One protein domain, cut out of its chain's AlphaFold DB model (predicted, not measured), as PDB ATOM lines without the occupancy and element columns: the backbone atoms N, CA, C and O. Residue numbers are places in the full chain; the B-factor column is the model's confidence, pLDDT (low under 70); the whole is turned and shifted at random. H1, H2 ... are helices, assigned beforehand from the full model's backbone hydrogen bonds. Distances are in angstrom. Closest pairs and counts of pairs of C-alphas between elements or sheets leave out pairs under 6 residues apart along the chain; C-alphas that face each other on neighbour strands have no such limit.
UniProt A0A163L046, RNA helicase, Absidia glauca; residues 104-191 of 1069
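AT A GLANCE: This is residues 104 to 191 of the 1069 residues of the protein "RNA helicase" of Absidia glauca (UniProt A0A163L046). The longest helix, H5, slants across one side of a partly side-by-side pair, H1 and H3, which run opposite ways. At one end H4 packs on residues 104 to 111 of H1 and residues 171 to 174 of H5; at the other, H2 packs on residues 135 to 138 of H3. The printed part has 88 residues with five named helices, in the order H1 to H5, and no named strand: all helix. It is compact, with a radius of gyration of the C-alphas of 12.7 A, yet elongated, spanning 38 by 25 by 18 A.

IN THESE COORDINATES: H5 is residues 171 to 189, 27.4 A long, ending at C-alpha 189 (12.238, -37.331, -24.025), with a kink of 27 degrees near residue 183. H1, residues 104 to 120, is 25.2 A long and begins at C-alpha 104 (27.559, -18.593, -1.247). H3 is residues 135 to 151, 24.8 A; H4, residues 159 to 169, 15.1 A; H2, residues 122 to 130, 12.1 A.

HOW THE PARTS SIT: H5 touches H3, about perpendicular at 77 degrees; the closest C-alphas, Phe 145 and Tyr 185, are 6.5 A apart. H5 and H1 only just touch, with 3 pairs of C-alphas within 8 A, the closest Tyr 111 and Leu 174 at 7.4 A. H1 touches H3 with residues 115 to 119 alone, at a shallow tilt of 28 degrees, opposite ways; the closest C-alphas, Pro 119 and Ala 142, are 5.1 A apart. H2 and H4 are apart. Every O i to N i+4 pair is within hydrogen-bond range in H2, against 11 of 13 in H1 and H3, 6 of 7 in H4 and 13 of 15 in H5.

THE WHOLE: The C-alphas farthest apart, Val 104 and Pro 191, are 38.4 A apart. The printed part has no cut, and no link is long. Mean pLDDT of the printed part is 75.0; residues 104 to 107 and 153 to 174 are under 70.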
ATOM      1  N   VAL A 104      28.295 -17.363  -0.906       55.66
ATOM      2  CA  VAL A 104      27.559 -18.593  -1.247       55.66
ATOM      3  C   VAL A 104      26.079 -18.312  -1.552       55.66
ATOM      4  O   VAL A 104      25.543 -18.849  -2.519       55.66
ATOM      5  N   GLU A 105      25.397 -17.445  -0.794       60.94
ATOM      6  CA  GLU A 105      24.027 -17.008  -1.120       60.94
ATOM      7  C   GLU A 105      23.982 -16.149  -2.393       60.94
ATOM      8  O   GLU A 105      23.036 -16.268  -3.176       60.94
ATOM      9  N   GLN A 106      25.004 -15.322  -2.635       64.56
ATOM     10  CA  GLN A 106      25.114 -14.511  -3.854       64.56
ATOM     11  C   GLN A 106      25.334 -15.389  -5.096       64.56
ATOM     12  O   GLN A 106      24.597 -15.248  -6.072       64.56
ATOM     13  N   ALA A 107      26.255 -16.353  -5.041       64.12
ATOM     14  CA  ALA A 107      26.477 -17.328  -6.108       64.12
ATOM     15  C   ALA A 107      25.248 -18.225  -6.327       64.12
ATOM     16  O   ALA A 107      24.820 -18.436  -7.462       64.12
ATOM     17  N   ARG A 108      24.586 -18.672  -5.250       70.62
ATOM     18  CA  ARG A 108      23.311 -19.404  -5.340       70.62
ATOM     19  C   ARG A 108      22.210 -18.560  -5.991       70.62
ATOM     20  O   ARG A 108      21.407 -19.099  -6.749       70.62
ATOM     21  N   SER A 109      22.182 -17.249  -5.747       71.88
ATOM     22  CA  SER A 109      21.283 -16.304  -6.425       71.88
ATOM     23  C   SER A 109      21.631 -16.146  -7.914       71.88
ATOM     24  O   SER A 109      20.731 -16.174  -8.752       71.88
ATOM     25  N   ALA A 110      22.918 -16.069  -8.271       70.62
ATOM     26  CA  ALA A 110      23.378 -16.032  -9.662       70.62
ATOM     27  C   ALA A 110      23.007 -17.315 -10.435       70.62
ATOM     28  O   ALA A 110      22.413 -17.234 -11.510       70.62
ATOM     29  N   TYR A 111      23.245 -18.490  -9.846       78.38
ATOM     30  CA  TYR A 111      22.839 -19.788 -10.395       78.38
ATOM     31  C   TYR A 111      21.322 -19.885 -10.601       78.38
ATOM     32  O   TYR A 111      20.865 -20.274 -11.675       78.38
ATOM     33  N   MET A 112      20.518 -19.456  -9.619       78.88
ATOM     34  CA  MET A 112      19.058 -19.423  -9.772       78.88
ATOM     35  C   MET A 112      18.605 -18.465 -10.883       78.88
ATOM     36  O   MET A 112      17.697 -18.818 -11.636       78.88
ATOM     37  N   LYS A 113      19.242 -17.292 -11.035       81.25
ATOM     38  CA  LYS A 113      18.973 -16.365 -12.151       81.25
ATOM     39  C   LYS A 113      19.278 -17.014 -13.505       81.25
ATOM     40  O   LYS A 113      18.440 -16.942 -14.403       81.25
ATOM     41  N   LEU A 114      20.427 -17.680 -13.637       79.69
ATOM     42  CA  LEU A 114      20.822 -18.383 -14.864       79.69
ATOM     43  C   LEU A 114      19.854 -19.526 -15.202       79.69
ATOM     44  O   LEU A 114      19.359 -19.568 -16.325       79.69
ATOM     45  N   ILE A 115      19.456 -20.346 -14.222       83.62
ATOM     46  CA  ILE A 115      18.377 -21.339 -14.380       83.62
ATOM     47  C   ILE A 115      17.082 -20.690 -14.889       83.62
ATOM     48  O   ILE A 115      16.494 -21.178 -15.849       83.62
ATOM     49  N   THR A 116      16.633 -19.570 -14.312       84.56
ATOM     50  CA  THR A 116      15.395 -18.911 -14.783       84.56
ATOM     51  C   THR A 116      15.504 -18.297 -16.183       84.56
ATOM     52  O   THR A 116      14.479 -18.109 -16.836       84.56
ATOM     53  N   ARG A 117      16.721 -18.008 -16.669       84.38
ATOM     54  CA  ARG A 117      16.973 -17.563 -18.051       84.38
ATOM     55  C   ARG A 117      17.205 -18.730 -19.026       84.38
ATOM     56  O   ARG A 117      17.046 -18.524 -20.225       84.38
ATOM     57  N   PHE A 118      17.510 -19.939 -18.547       86.38
ATOM     58  CA  PHE A 118      17.904 -21.099 -19.362       86.38
ATOM     59  C   PHE A 118      16.977 -21.403 -20.561       86.38
ATOM     60  O   PHE A 118      17.499 -21.509 -21.669       86.38
ATOM     61  N   PRO A 119      15.629 -21.434 -20.443       87.12
ATOM     62  CA  PRO A 119      14.751 -21.737 -21.582       87.12
ATOM     63  C   PRO A 119      14.731 -20.640 -22.660       87.12
ATOM     64  O   PRO A 119      14.230 -20.865 -23.757       87.12
ATOM     65  N   LYS A 120      15.258 -19.448 -22.349       84.19
ATOM     66  CA  LYS A 120      15.412 -18.311 -23.272       84.19
ATOM     67  C   LYS A 120      16.863 -18.106 -23.726       84.19
ATOM     68  O   LYS A 120      17.124 -17.205 -24.518       84.19
ATOM     69  N   ASN A 121      17.808 -18.908 -23.235       83.81
ATOM     70  CA  ASN A 121      19.219 -18.786 -23.581       83.81
ATOM     71  C   ASN A 121      19.452 -19.339 -25.000       83.81
ATOM     72  O   ASN A 121      19.403 -20.548 -25.229       83.81
ATOM     73  N   GLY A 122      19.726 -18.443 -25.953       80.38
ATOM     74  CA  GLY A 122      19.979 -18.807 -27.350       80.38
ATOM     75  C   GLY A 122      21.195 -19.720 -27.544       80.38
ATOM     76  O   GLY A 122      21.178 -20.553 -28.444       80.38
ATOM     77  N   ILE A 123      22.206 -19.625 -26.672       79.19
ATOM     78  CA  ILE A 123      23.376 -20.515 -26.683       79.19
ATOM     79  C   ILE A 123      22.967 -21.907 -26.192       79.19
ATOM     80  O   ILE A 123      23.255 -22.888 -26.864       79.19
ATOM     81  N   ALA A 124      22.208 -22.005 -25.093       80.31
ATOM     82  CA  ALA A 124      21.688 -23.286 -24.600       80.31
ATOM     83  C   ALA A 124      20.861 -24.018 -25.671       80.31
ATOM     84  O   ALA A 124      21.085 -25.195 -25.948       80.31
ATOM     85  N   LYS A 125      19.961 -23.284 -26.339       84.38
ATOM     86  CA  LYS A 125      19.145 -23.801 -27.444       84.38
ATOM     87  C   LYS A 125      19.987 -24.204 -28.664       84.38
ATOM     88  O   LYS A 125      19.639 -25.174 -29.335       84.38
ATOM     89  N   LYS A 126      21.085 -23.490 -28.953       81.06
ATOM     90  CA  LYS A 126      22.029 -23.856 -30.018       81.06
ATOM     91  C   LYS A 126      22.763 -25.153 -29.671       81.06
ATOM     92  O   LYS A 126      22.658 -26.100 -30.437       81.06
ATOM     93  N   ASN A 127      23.424 -25.226 -28.514       78.12
ATOM     94  CA  ASN A 127      24.184 -26.409 -28.097       78.12
ATOM     95  C   ASN A 127      23.287 -27.657 -28.047       78.12
ATOM     96  O   ASN A 127      23.683 -28.706 -28.544       78.12
ATOM     97  N   ALA A 128      22.049 -27.526 -27.554       81.06
ATOM     98  CA  ALA A 128      21.081 -28.619 -27.553       81.06
ATOM     99  C   ALA A 128      20.723 -29.108 -28.969       81.06
ATOM    100  O   ALA A 128      20.713 -30.312 -29.214       81.06
ATOM    101  N   ARG A 129      20.498 -28.190 -29.919       81.94
ATOM    102  CA  ARG A 129      20.261 -28.520 -31.336       81.94
ATOM    103  C   ARG A 129      21.482 -29.164 -31.992       81.94
ATOM    104  O   ARG A 129      21.326 -30.112 -32.755       81.94
ATOM    105  N   ASP A 130      22.675 -28.673 -31.680       74.69
ATOM    106  CA  ASP A 130      23.949 -29.209 -32.174       74.69
ATOM    107  C   ASP A 130      24.260 -30.601 -31.545       74.69
ATOM    108  O   ASP A 130      25.142 -31.321 -32.014       74.69
ATOM    109  N   MET A 131      23.474 -31.005 -30.534       72.62
ATOM    110  CA  MET A 131      23.401 -32.333 -29.904       72.62
ATOM    111  C   MET A 131      22.101 -33.099 -30.270       72.62
ATOM    112  O   MET A 131      21.614 -33.924 -29.501       72.62
ATOM    113  N   GLY A 132      21.471 -32.780 -31.408       72.06
ATOM    114  CA  GLY A 132      20.285 -33.478 -31.935       72.06
ATOM    115  C   GLY A 132      18.930 -33.093 -31.313       72.06
ATOM    116  O   GLY A 132      17.877 -33.406 -31.875       72.06
ATOM    117  N   ILE A 133      18.899 -32.354 -30.198       82.12
ATOM    118  CA  ILE A 133      17.652 -31.930 -29.541       82.12
ATOM    119  C   ILE A 133      17.040 -30.763 -30.322       82.12
ATOM    120  O   ILE A 133      17.432 -29.605 -30.166       82.12
ATOM    121  N   SER A 134      16.047 -31.055 -31.166       81.62
ATOM    122  CA  SER A 134      15.415 -30.040 -32.019       81.62
ATOM    123  C   SER A 134      14.923 -28.809 -31.238       81.62
ATOM    124  O   SER A 134      14.450 -28.908 -30.105       81.62
ATOM    125  N   SER A 135      14.946 -27.636 -31.884       84.25
ATOM    126  CA  SER A 135      14.490 -26.361 -31.303       84.25
ATOM    127  C   SER A 135      13.118 -26.430 -30.618       84.25
ATOM    128  O   SER A 135      12.927 -25.759 -29.608       84.25
ATOM    129  N   LYS A 136      12.184 -27.230 -31.160       84.06
ATOM    130  CA  LYS A 136      10.835 -27.434 -30.602       84.06
ATOM    131  C   LYS A 136      10.875 -28.280 -29.326       84.06
ATOM    132  O   LYS A 136      10.203 -27.955 -28.353       84.06
ATOM    133  N   LEU A 137      11.682 -29.342 -29.325       84.81
ATOM    134  CA  LEU A 137      11.845 -30.247 -28.190       84.81
ATOM    135  C   LEU A 137      12.557 -29.545 -27.018       84.81
ATOM    136  O   LEU A 137      12.123 -29.661 -25.875       84.81
ATOM    137  N   PHE A 138      13.571 -28.716 -27.300       88.31
ATOM    138  CA  PHE A 138      14.199 -27.862 -26.285       88.31
ATOM    139  C   PHE A 138      13.187 -26.910 -25.624       88.31
ATOM    140  O   PHE A 138      13.143 -26.816 -24.398       88.31
ATOM    141  N   GLU A 139      12.336 -26.243 -26.410       88.62
ATOM    142  CA  GLU A 139      11.298 -25.333 -25.894       88.62
ATOM    143  C   GLU A 139      10.237 -26.044 -25.037       88.62
ATOM    144  O   GLU A 139       9.673 -25.428 -24.132       88.62
ATOM    145  N   GLN A 140      10.003 -27.341 -25.263       86.38
ATOM    146  CA  GLN A 140       9.104 -28.173 -24.457       86.38
ATOM    147  C   GLN A 140       9.756 -28.676 -23.155       86.38
ATOM    148  O   GLN A 140       9.112 -28.647 -22.104       86.38
ATOM    149  N   ILE A 141      11.013 -29.134 -23.197       89.50
ATOM    150  CA  ILE A 141      11.698 -29.744 -22.038       89.50
ATOM    151  C   ILE A 141      12.289 -28.681 -21.103       89.50
ATOM    152  O   ILE A 141      12.169 -28.803 -19.883       89.50
ATOM    153  N   ALA A 142      12.921 -27.626 -21.629       88.31
ATOM    154  CA  ALA A 142      13.680 -26.671 -20.816       88.31
ATOM    155  C   ALA A 142      12.857 -25.996 -19.690       88.31
ATOM    156  O   ALA A 142      13.383 -25.867 -18.581       88.31
ATOM    157  N   PRO A 143      11.571 -25.622 -19.875       90.25
ATOM    158  CA  PRO A 143      10.732 -25.139 -18.775       90.25
ATOM    159  C   PRO A 143      10.467 -26.201 -17.693       90.25
ATOM    160  O   PRO A 143      10.428 -25.874 -16.505       90.25
ATOM    161  N   GLN A 144      10.319 -27.473 -18.083       89.44
ATOM    162  CA  GLN A 144      10.070 -28.597 -17.171       89.44
ATOM    163  C   GLN A 144      11.318 -28.928 -16.343       89.44
ATOM    164  O   GLN A 144      11.229 -29.060 -15.123       89.44
ATOM    165  N   PHE A 145      12.494 -28.935 -16.978       89.12
ATOM    166  CA  PHE A 145      13.800 -29.045 -16.320       89.12
ATOM    167  C   PHE A 145      14.004 -27.956 -15.254       89.12
ATOM    168  O   PHE A 145      14.353 -28.241 -14.105       89.12
ATOM    169  N   VAL A 146      13.711 -26.698 -15.603       88.44
ATOM    170  CA  VAL A 146      13.782 -25.564 -14.669       88.44
ATOM    171  C   VAL A 146      12.825 -25.756 -13.486       88.44
ATOM    172  O   VAL A 146      13.223 -25.530 -12.341       88.44
ATOM    173  N   ALA A 147      11.595 -26.220 -13.728       86.12
ATOM    174  CA  ALA A 147      10.639 -26.535 -12.667       86.12
ATOM    175  C   ALA A 147      11.103 -27.711 -11.782       86.12
ATOM    176  O   ALA A 147      10.955 -27.653 -10.557       86.12
ATOM    177  N   HIS A 148      11.722 -28.744 -12.365       85.56
ATOM    178  CA  HIS A 148      12.294 -29.880 -11.637       85.56
ATOM    179  C   HIS A 148      13.403 -29.433 -10.683       85.56
ATOM    180  O   HIS A 148      13.303 -29.684  -9.480       85.56
ATOM    181  N   LEU A 149      14.402 -28.685 -11.168       82.19
ATOM    182  CA  LEU A 149      15.473 -28.143 -10.318       82.19
ATOM    183  C   LEU A 149      14.940 -27.174  -9.253       82.19
ATOM    184  O   LEU A 149      15.432 -27.152  -8.118       82.19
ATOM    185  N   GLN A 150      13.908 -26.384  -9.563       81.44
ATOM    186  CA  GLN A 150      13.247 -25.531  -8.571       81.44
ATOM    187  C   GLN A 150      12.579 -26.350  -7.454       81.44
ATOM    188  O   GLN A 150      12.744 -26.002  -6.281       81.44
ATOM    189  N   LYS A 151      11.908 -27.456  -7.788       80.19
ATOM    190  CA  LYS A 151      11.185 -28.326  -6.845       80.19
ATOM    191  C   LYS A 151      12.113 -29.246  -6.036       80.19
ATOM    192  O   LYS A 151      11.986 -29.326  -4.814       80.19
ATOM    193  N   HIS A 152      13.074 -29.900  -6.684       76.62
ATOM    194  CA  HIS A 152      13.950 -30.907  -6.080       76.62
ATOM    195  C   HIS A 152      15.294 -30.294  -5.667       76.62
ATOM    196  O   HIS A 152      16.229 -30.176  -6.454       76.62
ATOM    197  N   LYS A 153      15.408 -29.900  -4.389       64.19
ATOM    198  CA  LYS A 153      16.629 -29.276  -3.836       64.19
ATOM    199  C   LYS A 153      17.873 -30.171  -3.891       64.19
ATOM    200  O   LYS A 153      18.967 -29.623  -3.947       64.19
ATOM    201  N   ASN A 154      17.697 -31.494  -3.877       61.28
ATOM    202  CA  ASN A 154      18.787 -32.475  -3.890       61.28
ATOM    203  C   ASN A 154      19.339 -32.723  -5.304       61.28
ATOM    204  O   ASN A 154      20.469 -33.166  -5.436       61.28
ATOM    205  N   SER A 155      18.575 -32.406  -6.357       62.62
ATOM    206  CA  SER A 155      19.009 -32.504  -7.760       62.62
ATOM    207  C   SER A 155      19.857 -31.302  -8.202       62.62
ATOM    208  O   SER A 155      19.936 -31.011  -9.389       62.62
ATOM    209  N   ARG A 156      20.423 -30.539  -7.259       68.75
ATOM    210  CA  ARG A 156      21.202 -29.327  -7.534       68.75
ATOM    211  C   ARG A 156      22.672 -29.562  -7.179       68.75
ATOM    212  O   ARG A 156      22.916 -30.194  -6.151       68.75
ATOM    213  N   PRO A 157      23.624 -28.992  -7.937       65.94
ATOM    214  CA  PRO A 157      25.036 -28.999  -7.572       65.94
ATOM    215  C   PRO A 157      25.295 -28.359  -6.203       65.94
ATOM    216  O   PRO A 157      24.502 -27.543  -5.714       65.94
ATOM    217  N   ASP A 158      26.434 -28.709  -5.606       66.56
ATOM    218  CA  ASP A 158      26.864 -28.183  -4.312       66.56
ATOM    219  C   ASP A 158      26.966 -26.638  -4.345       66.56
ATOM    220  O   ASP A 158      27.570 -26.078  -5.266       66.56
ATOM    221  N   PRO A 159      26.409 -25.912  -3.356       62.50
ATOM    222  CA  PRO A 159      26.612 -24.471  -3.209       62.50
ATOM    223  C   PRO A 159      28.080 -24.002  -3.210       62.50
ATOM    224  O   PRO A 159      28.324 -22.880  -3.658       62.50
ATOM    225  N   LEU A 160      29.048 -24.814  -2.756       58.81
ATOM    226  CA  LEU A 160      30.484 -24.519  -2.896       58.81
ATOM    227  C   LEU A 160      30.933 -24.597  -4.360       58.81
ATOM    228  O   LEU A 160      31.548 -23.655  -4.854       58.81
ATOM    229  N   MET A 161      30.569 -25.666  -5.074       63.03
ATOM    230  CA  MET A 161      30.876 -25.830  -6.503       63.03
ATOM    231  C   MET A 161      30.294 -24.669  -7.325       63.03
ATOM    232  O   MET A 161      30.987 -24.067  -8.142       63.03
ATOM    233  N   ILE A 162      29.044 -24.287  -7.045       66.81
ATOM    234  CA  ILE A 162      28.378 -23.135  -7.669       66.81
ATOM    235  C   ILE A 162      29.139 -21.827  -7.398       66.81
ATOM    236  O   ILE A 162      29.315 -21.027  -8.320       66.81
ATOM    237  N   LYS A 163      29.595 -21.599  -6.158       64.19
ATOM    238  CA  LYS A 163      30.417 -20.432  -5.800       64.19
ATOM    239  C   LYS A 163      31.711 -20.413  -6.609       64.19
ATOM    240  O   LYS A 163      31.968 -19.425  -7.292       64.19
ATOM    241  N   LYS A 164      32.474 -21.507  -6.585       59.44
ATOM    242  CA  LYS A 164      33.784 -21.599  -7.236       59.44
ATOM    243  C   LYS A 164      33.718 -21.347  -8.740       59.44
ATOM    244  O   LYS A 164      34.402 -20.462  -9.245       59.44
ATOM    245  N   LEU A 165      32.818 -22.039  -9.440       59.66
ATOM    246  CA  LEU A 165      32.622 -21.853 -10.880       59.66
ATOM    247  C   LEU A 165      32.176 -20.422 -11.232       59.66
ATOM    248  O   LEU A 165      32.468 -19.944 -12.321       59.66
ATOM    249  N   THR A 166      31.495 -19.718 -10.320       59.88
ATOM    250  CA  THR A 166      31.101 -18.313 -10.519       59.88
ATOM    251  C   THR A 166      32.249 -17.330 -10.258       59.88
ATOM    252  O   THR A 166      32.332 -16.315 -10.947       59.88
ATOM    253  N   GLU A 167      33.109 -17.599  -9.269       53.47
ATOM    254  CA  GLU A 167      34.166 -16.680  -8.812       53.47
ATOM    255  C   GLU A 167      35.520 -16.880  -9.536       53.47
ATOM    256  O   GLU A 167      36.237 -15.897  -9.725       53.47
ATOM    257  N   GLU A 168      35.861 -18.098  -9.980       47.47
ATOM    258  CA  GLU A 168      37.177 -18.433 -10.567       47.47
ATOM    259  C   GLU A 168      37.136 -18.682 -12.088       47.47
ATOM    260  O   GLU A 168      37.856 -18.024 -12.838       47.47
ATOM    261  N   GLU A 169      36.282 -19.596 -12.567       46.81
ATOM    262  CA  GLU A 169      36.171 -19.940 -14.002       46.81
ATOM    263  C   GLU A 169      35.224 -19.006 -14.786       46.81
ATOM    264  O   GLU A 169      35.321 -18.864 -16.008       46.81
ATOM    265  N   GLY A 170      34.303 -18.345 -14.083       49.84
ATOM    266  CA  GLY A 170      33.313 -17.438 -14.653       49.84
ATOM    267  C   GLY A 170      32.066 -18.128 -15.240       49.84
ATOM    268  O   GLY A 170      31.914 -19.351 -15.224       49.84
ATOM    269  N   PRO A 171      31.119 -17.345 -15.794       51.78
ATOM    270  CA  PRO A 171      29.767 -17.821 -16.113       51.78
ATOM    271  C   PRO A 171      29.693 -18.899 -17.211       51.78
ATOM    272  O   PRO A 171      28.644 -19.523 -17.375       51.78
ATOM    273  N   GLY A 172      30.776 -19.147 -17.955       56.62
ATOM    274  CA  GLY A 172      30.846 -20.213 -18.960       56.62
ATOM    275  C   GLY A 172      30.702 -21.608 -18.347       56.62
ATOM    276  O   GLY A 172      29.831 -22.375 -18.760       56.62
ATOM    277  N   SER A 173      31.479 -21.915 -17.308       60.84
ATOM    278  CA  SER A 173      31.454 -23.236 -16.666       60.84
ATOM    279  C   SER A 173      30.172 -23.490 -15.876       60.84
ATOM    280  O   SER A 173      29.691 -24.622 -15.825       60.84
ATOM    281  N   LEU A 174      29.545 -22.437 -15.339       68.00
ATOM    282  CA  LEU A 174      28.220 -22.560 -14.730       68.00
ATOM    283  C   LEU A 174      27.142 -22.899 -15.777       68.00
ATOM    284  O   LEU A 174      26.260 -23.709 -15.496       68.00
ATOM    285  N   ASN A 175      27.233 -22.349 -16.995       71.38
ATOM    286  CA  ASN A 175      26.370 -22.763 -18.106       71.38
ATOM    287  C   ASN A 175      26.655 -24.210 -18.547       71.38
ATOM    288  O   ASN A 175      25.694 -24.948 -18.750       71.38
ATOM    289  N   ARG A 176      27.927 -24.641 -18.633       70.81
ATOM    290  CA  ARG A 176      28.316 -26.038 -18.945       70.81
ATOM    291  C   ARG A 176      27.665 -27.028 -17.966       70.81
ATOM    292  O   ARG A 176      27.007 -27.971 -18.392       70.81
ATOM    293  N   LEU A 177      27.753 -26.750 -16.662       72.62
ATOM    294  CA  LEU A 177      27.153 -27.565 -15.596       72.62
ATOM    295  C   LEU A 177      25.618 -27.661 -15.701       72.62
ATOM    296  O   LEU A 177      25.049 -28.739 -15.511       72.62
ATOM    297  N   ILE A 178      24.940 -26.553 -16.029       79.50
ATOM    298  CA  ILE A 178      23.485 -26.554 -16.253       79.50
ATOM    299  C   ILE A 178      23.135 -27.295 -17.559       79.50
ATOM    300  O   ILE A 178      22.110 -27.971 -17.589       79.50
ATOM    301  N   MET A 179      23.971 -27.228 -18.605       81.31
ATOM    302  CA  MET A 179      23.759 -27.955 -19.870       81.31
ATOM    303  C   MET A 179      23.870 -29.468 -19.690       81.31
ATOM    304  O   MET A 179      22.965 -30.192 -20.090       81.31
ATOM    305  N   SER A 180      24.929 -29.926 -19.018       74.44
ATOM    306  CA  SER A 180      25.111 -31.327 -18.630       74.44
ATOM    307  C   SER A 180      23.876 -31.836 -17.876       74.44
ATOM    308  O   SER A 180      23.204 -32.748 -18.351       74.44
ATOM    309  N   SER A 181      23.479 -31.138 -16.801       78.12
ATOM    310  CA  SER A 181      22.279 -31.464 -16.010       78.12
ATOM    311  C   SER A 181      20.974 -31.435 -16.828       78.12
ATOM    312  O   SER A 181      20.042 -32.184 -16.535       78.12
ATOM    313  N   PHE A 182      20.874 -30.558 -17.835       85.38
ATOM    314  CA  PHE A 182      19.725 -30.503 -18.740       85.38
ATOM    315  C   PHE A 182      19.670 -31.730 -19.643       85.38
ATOM    316  O   PHE A 182      18.587 -32.286 -19.814       85.38
ATOM    317  N   TYR A 183      20.803 -32.176 -20.189       78.69
ATOM    318  CA  TYR A 183      20.832 -33.364 -21.033       78.69
ATOM    319  C   TYR A 183      20.450 -34.634 -20.258       78.69
ATOM    320  O   TYR A 183      19.654 -35.420 -20.767       78.69
ATOM    321  N   GLU A 184      20.903 -34.789 -19.003       76.81
ATOM    322  CA  GLU A 184      20.474 -35.912 -18.145       76.81
ATOM    323  C   GLU A 184      18.954 -35.920 -17.906       76.81
ATOM    324  O   GLU A 184      18.333 -36.975 -17.816       76.81
ATOM    325  N   TYR A 185      18.336 -34.738 -17.813       83.31
ATOM    326  CA  TYR A 185      16.885 -34.601 -17.673       83.31
ATOM    327  C   TYR A 185      16.133 -34.764 -19.005       83.31
ATOM    328  O   TYR A 185      14.983 -35.197 -19.013       83.31
ATOM    329  N   ALA A 186      16.753 -34.396 -20.126       84.00
ATOM    330  CA  ALA A 186      16.163 -34.469 -21.460       84.00
ATOM    331  C   ALA A 186      16.188 -35.888 -22.053       84.00
ATOM    332  O   ALA A 186      15.363 -36.185 -22.914       84.00
ATOM    333  N   GLU A 187      17.094 -36.752 -21.584       79.69
ATOM    334  CA  GLU A 187      17.290 -38.135 -22.045       79.69
ATOM    335  C   GLU A 187      15.970 -38.928 -22.213       79.69
ATOM    336  O   GLU A 187      15.725 -39.389 -23.326       79.69
ATOM    337  N   PRO A 188      15.023 -38.989 -21.249       81.56
ATOM    338  CA  PRO A 188      13.770 -39.746 -21.411       81.56
ATOM    339  C   PRO A 188      12.784 -39.191 -22.458       81.56
ATOM    340  O   PRO A 188      11.729 -39.783 -22.675       81.56
ATOM    341  N   PHE A 189      13.087 -38.040 -23.064       81.50
ATOM    342  CA  PHE A 189      12.238 -37.331 -24.025       81.50
ATOM    343  C   PHE A 189      12.860 -37.250 -25.434       81.50
ATOM    344  O   PHE A 189      12.269 -36.634 -26.325       81.50
ATOM    345  N   MET A 190      14.054 -37.814 -25.648       80.75
ATOM    346  CA  MET A 190      14.724 -37.797 -26.954       80.75
ATOM    347  C   MET A 190      14.153 -38.871 -27.903       80.75
ATOM    348  O   MET A 190      13.753 -39.940 -27.441       80.75
ATOM    349  N   PRO A 191      14.143 -38.644 -29.233       79.00
ATOM    350  CA  PRO A 191      13.888 -39.707 -30.208       79.00
ATOM    351  C   PRO A 191      14.895 -40.852 -30.046       79.00
ATOM    352  O   PRO A 191      16.069 -40.595 -29.793       79.00
TER     353      PRO A 191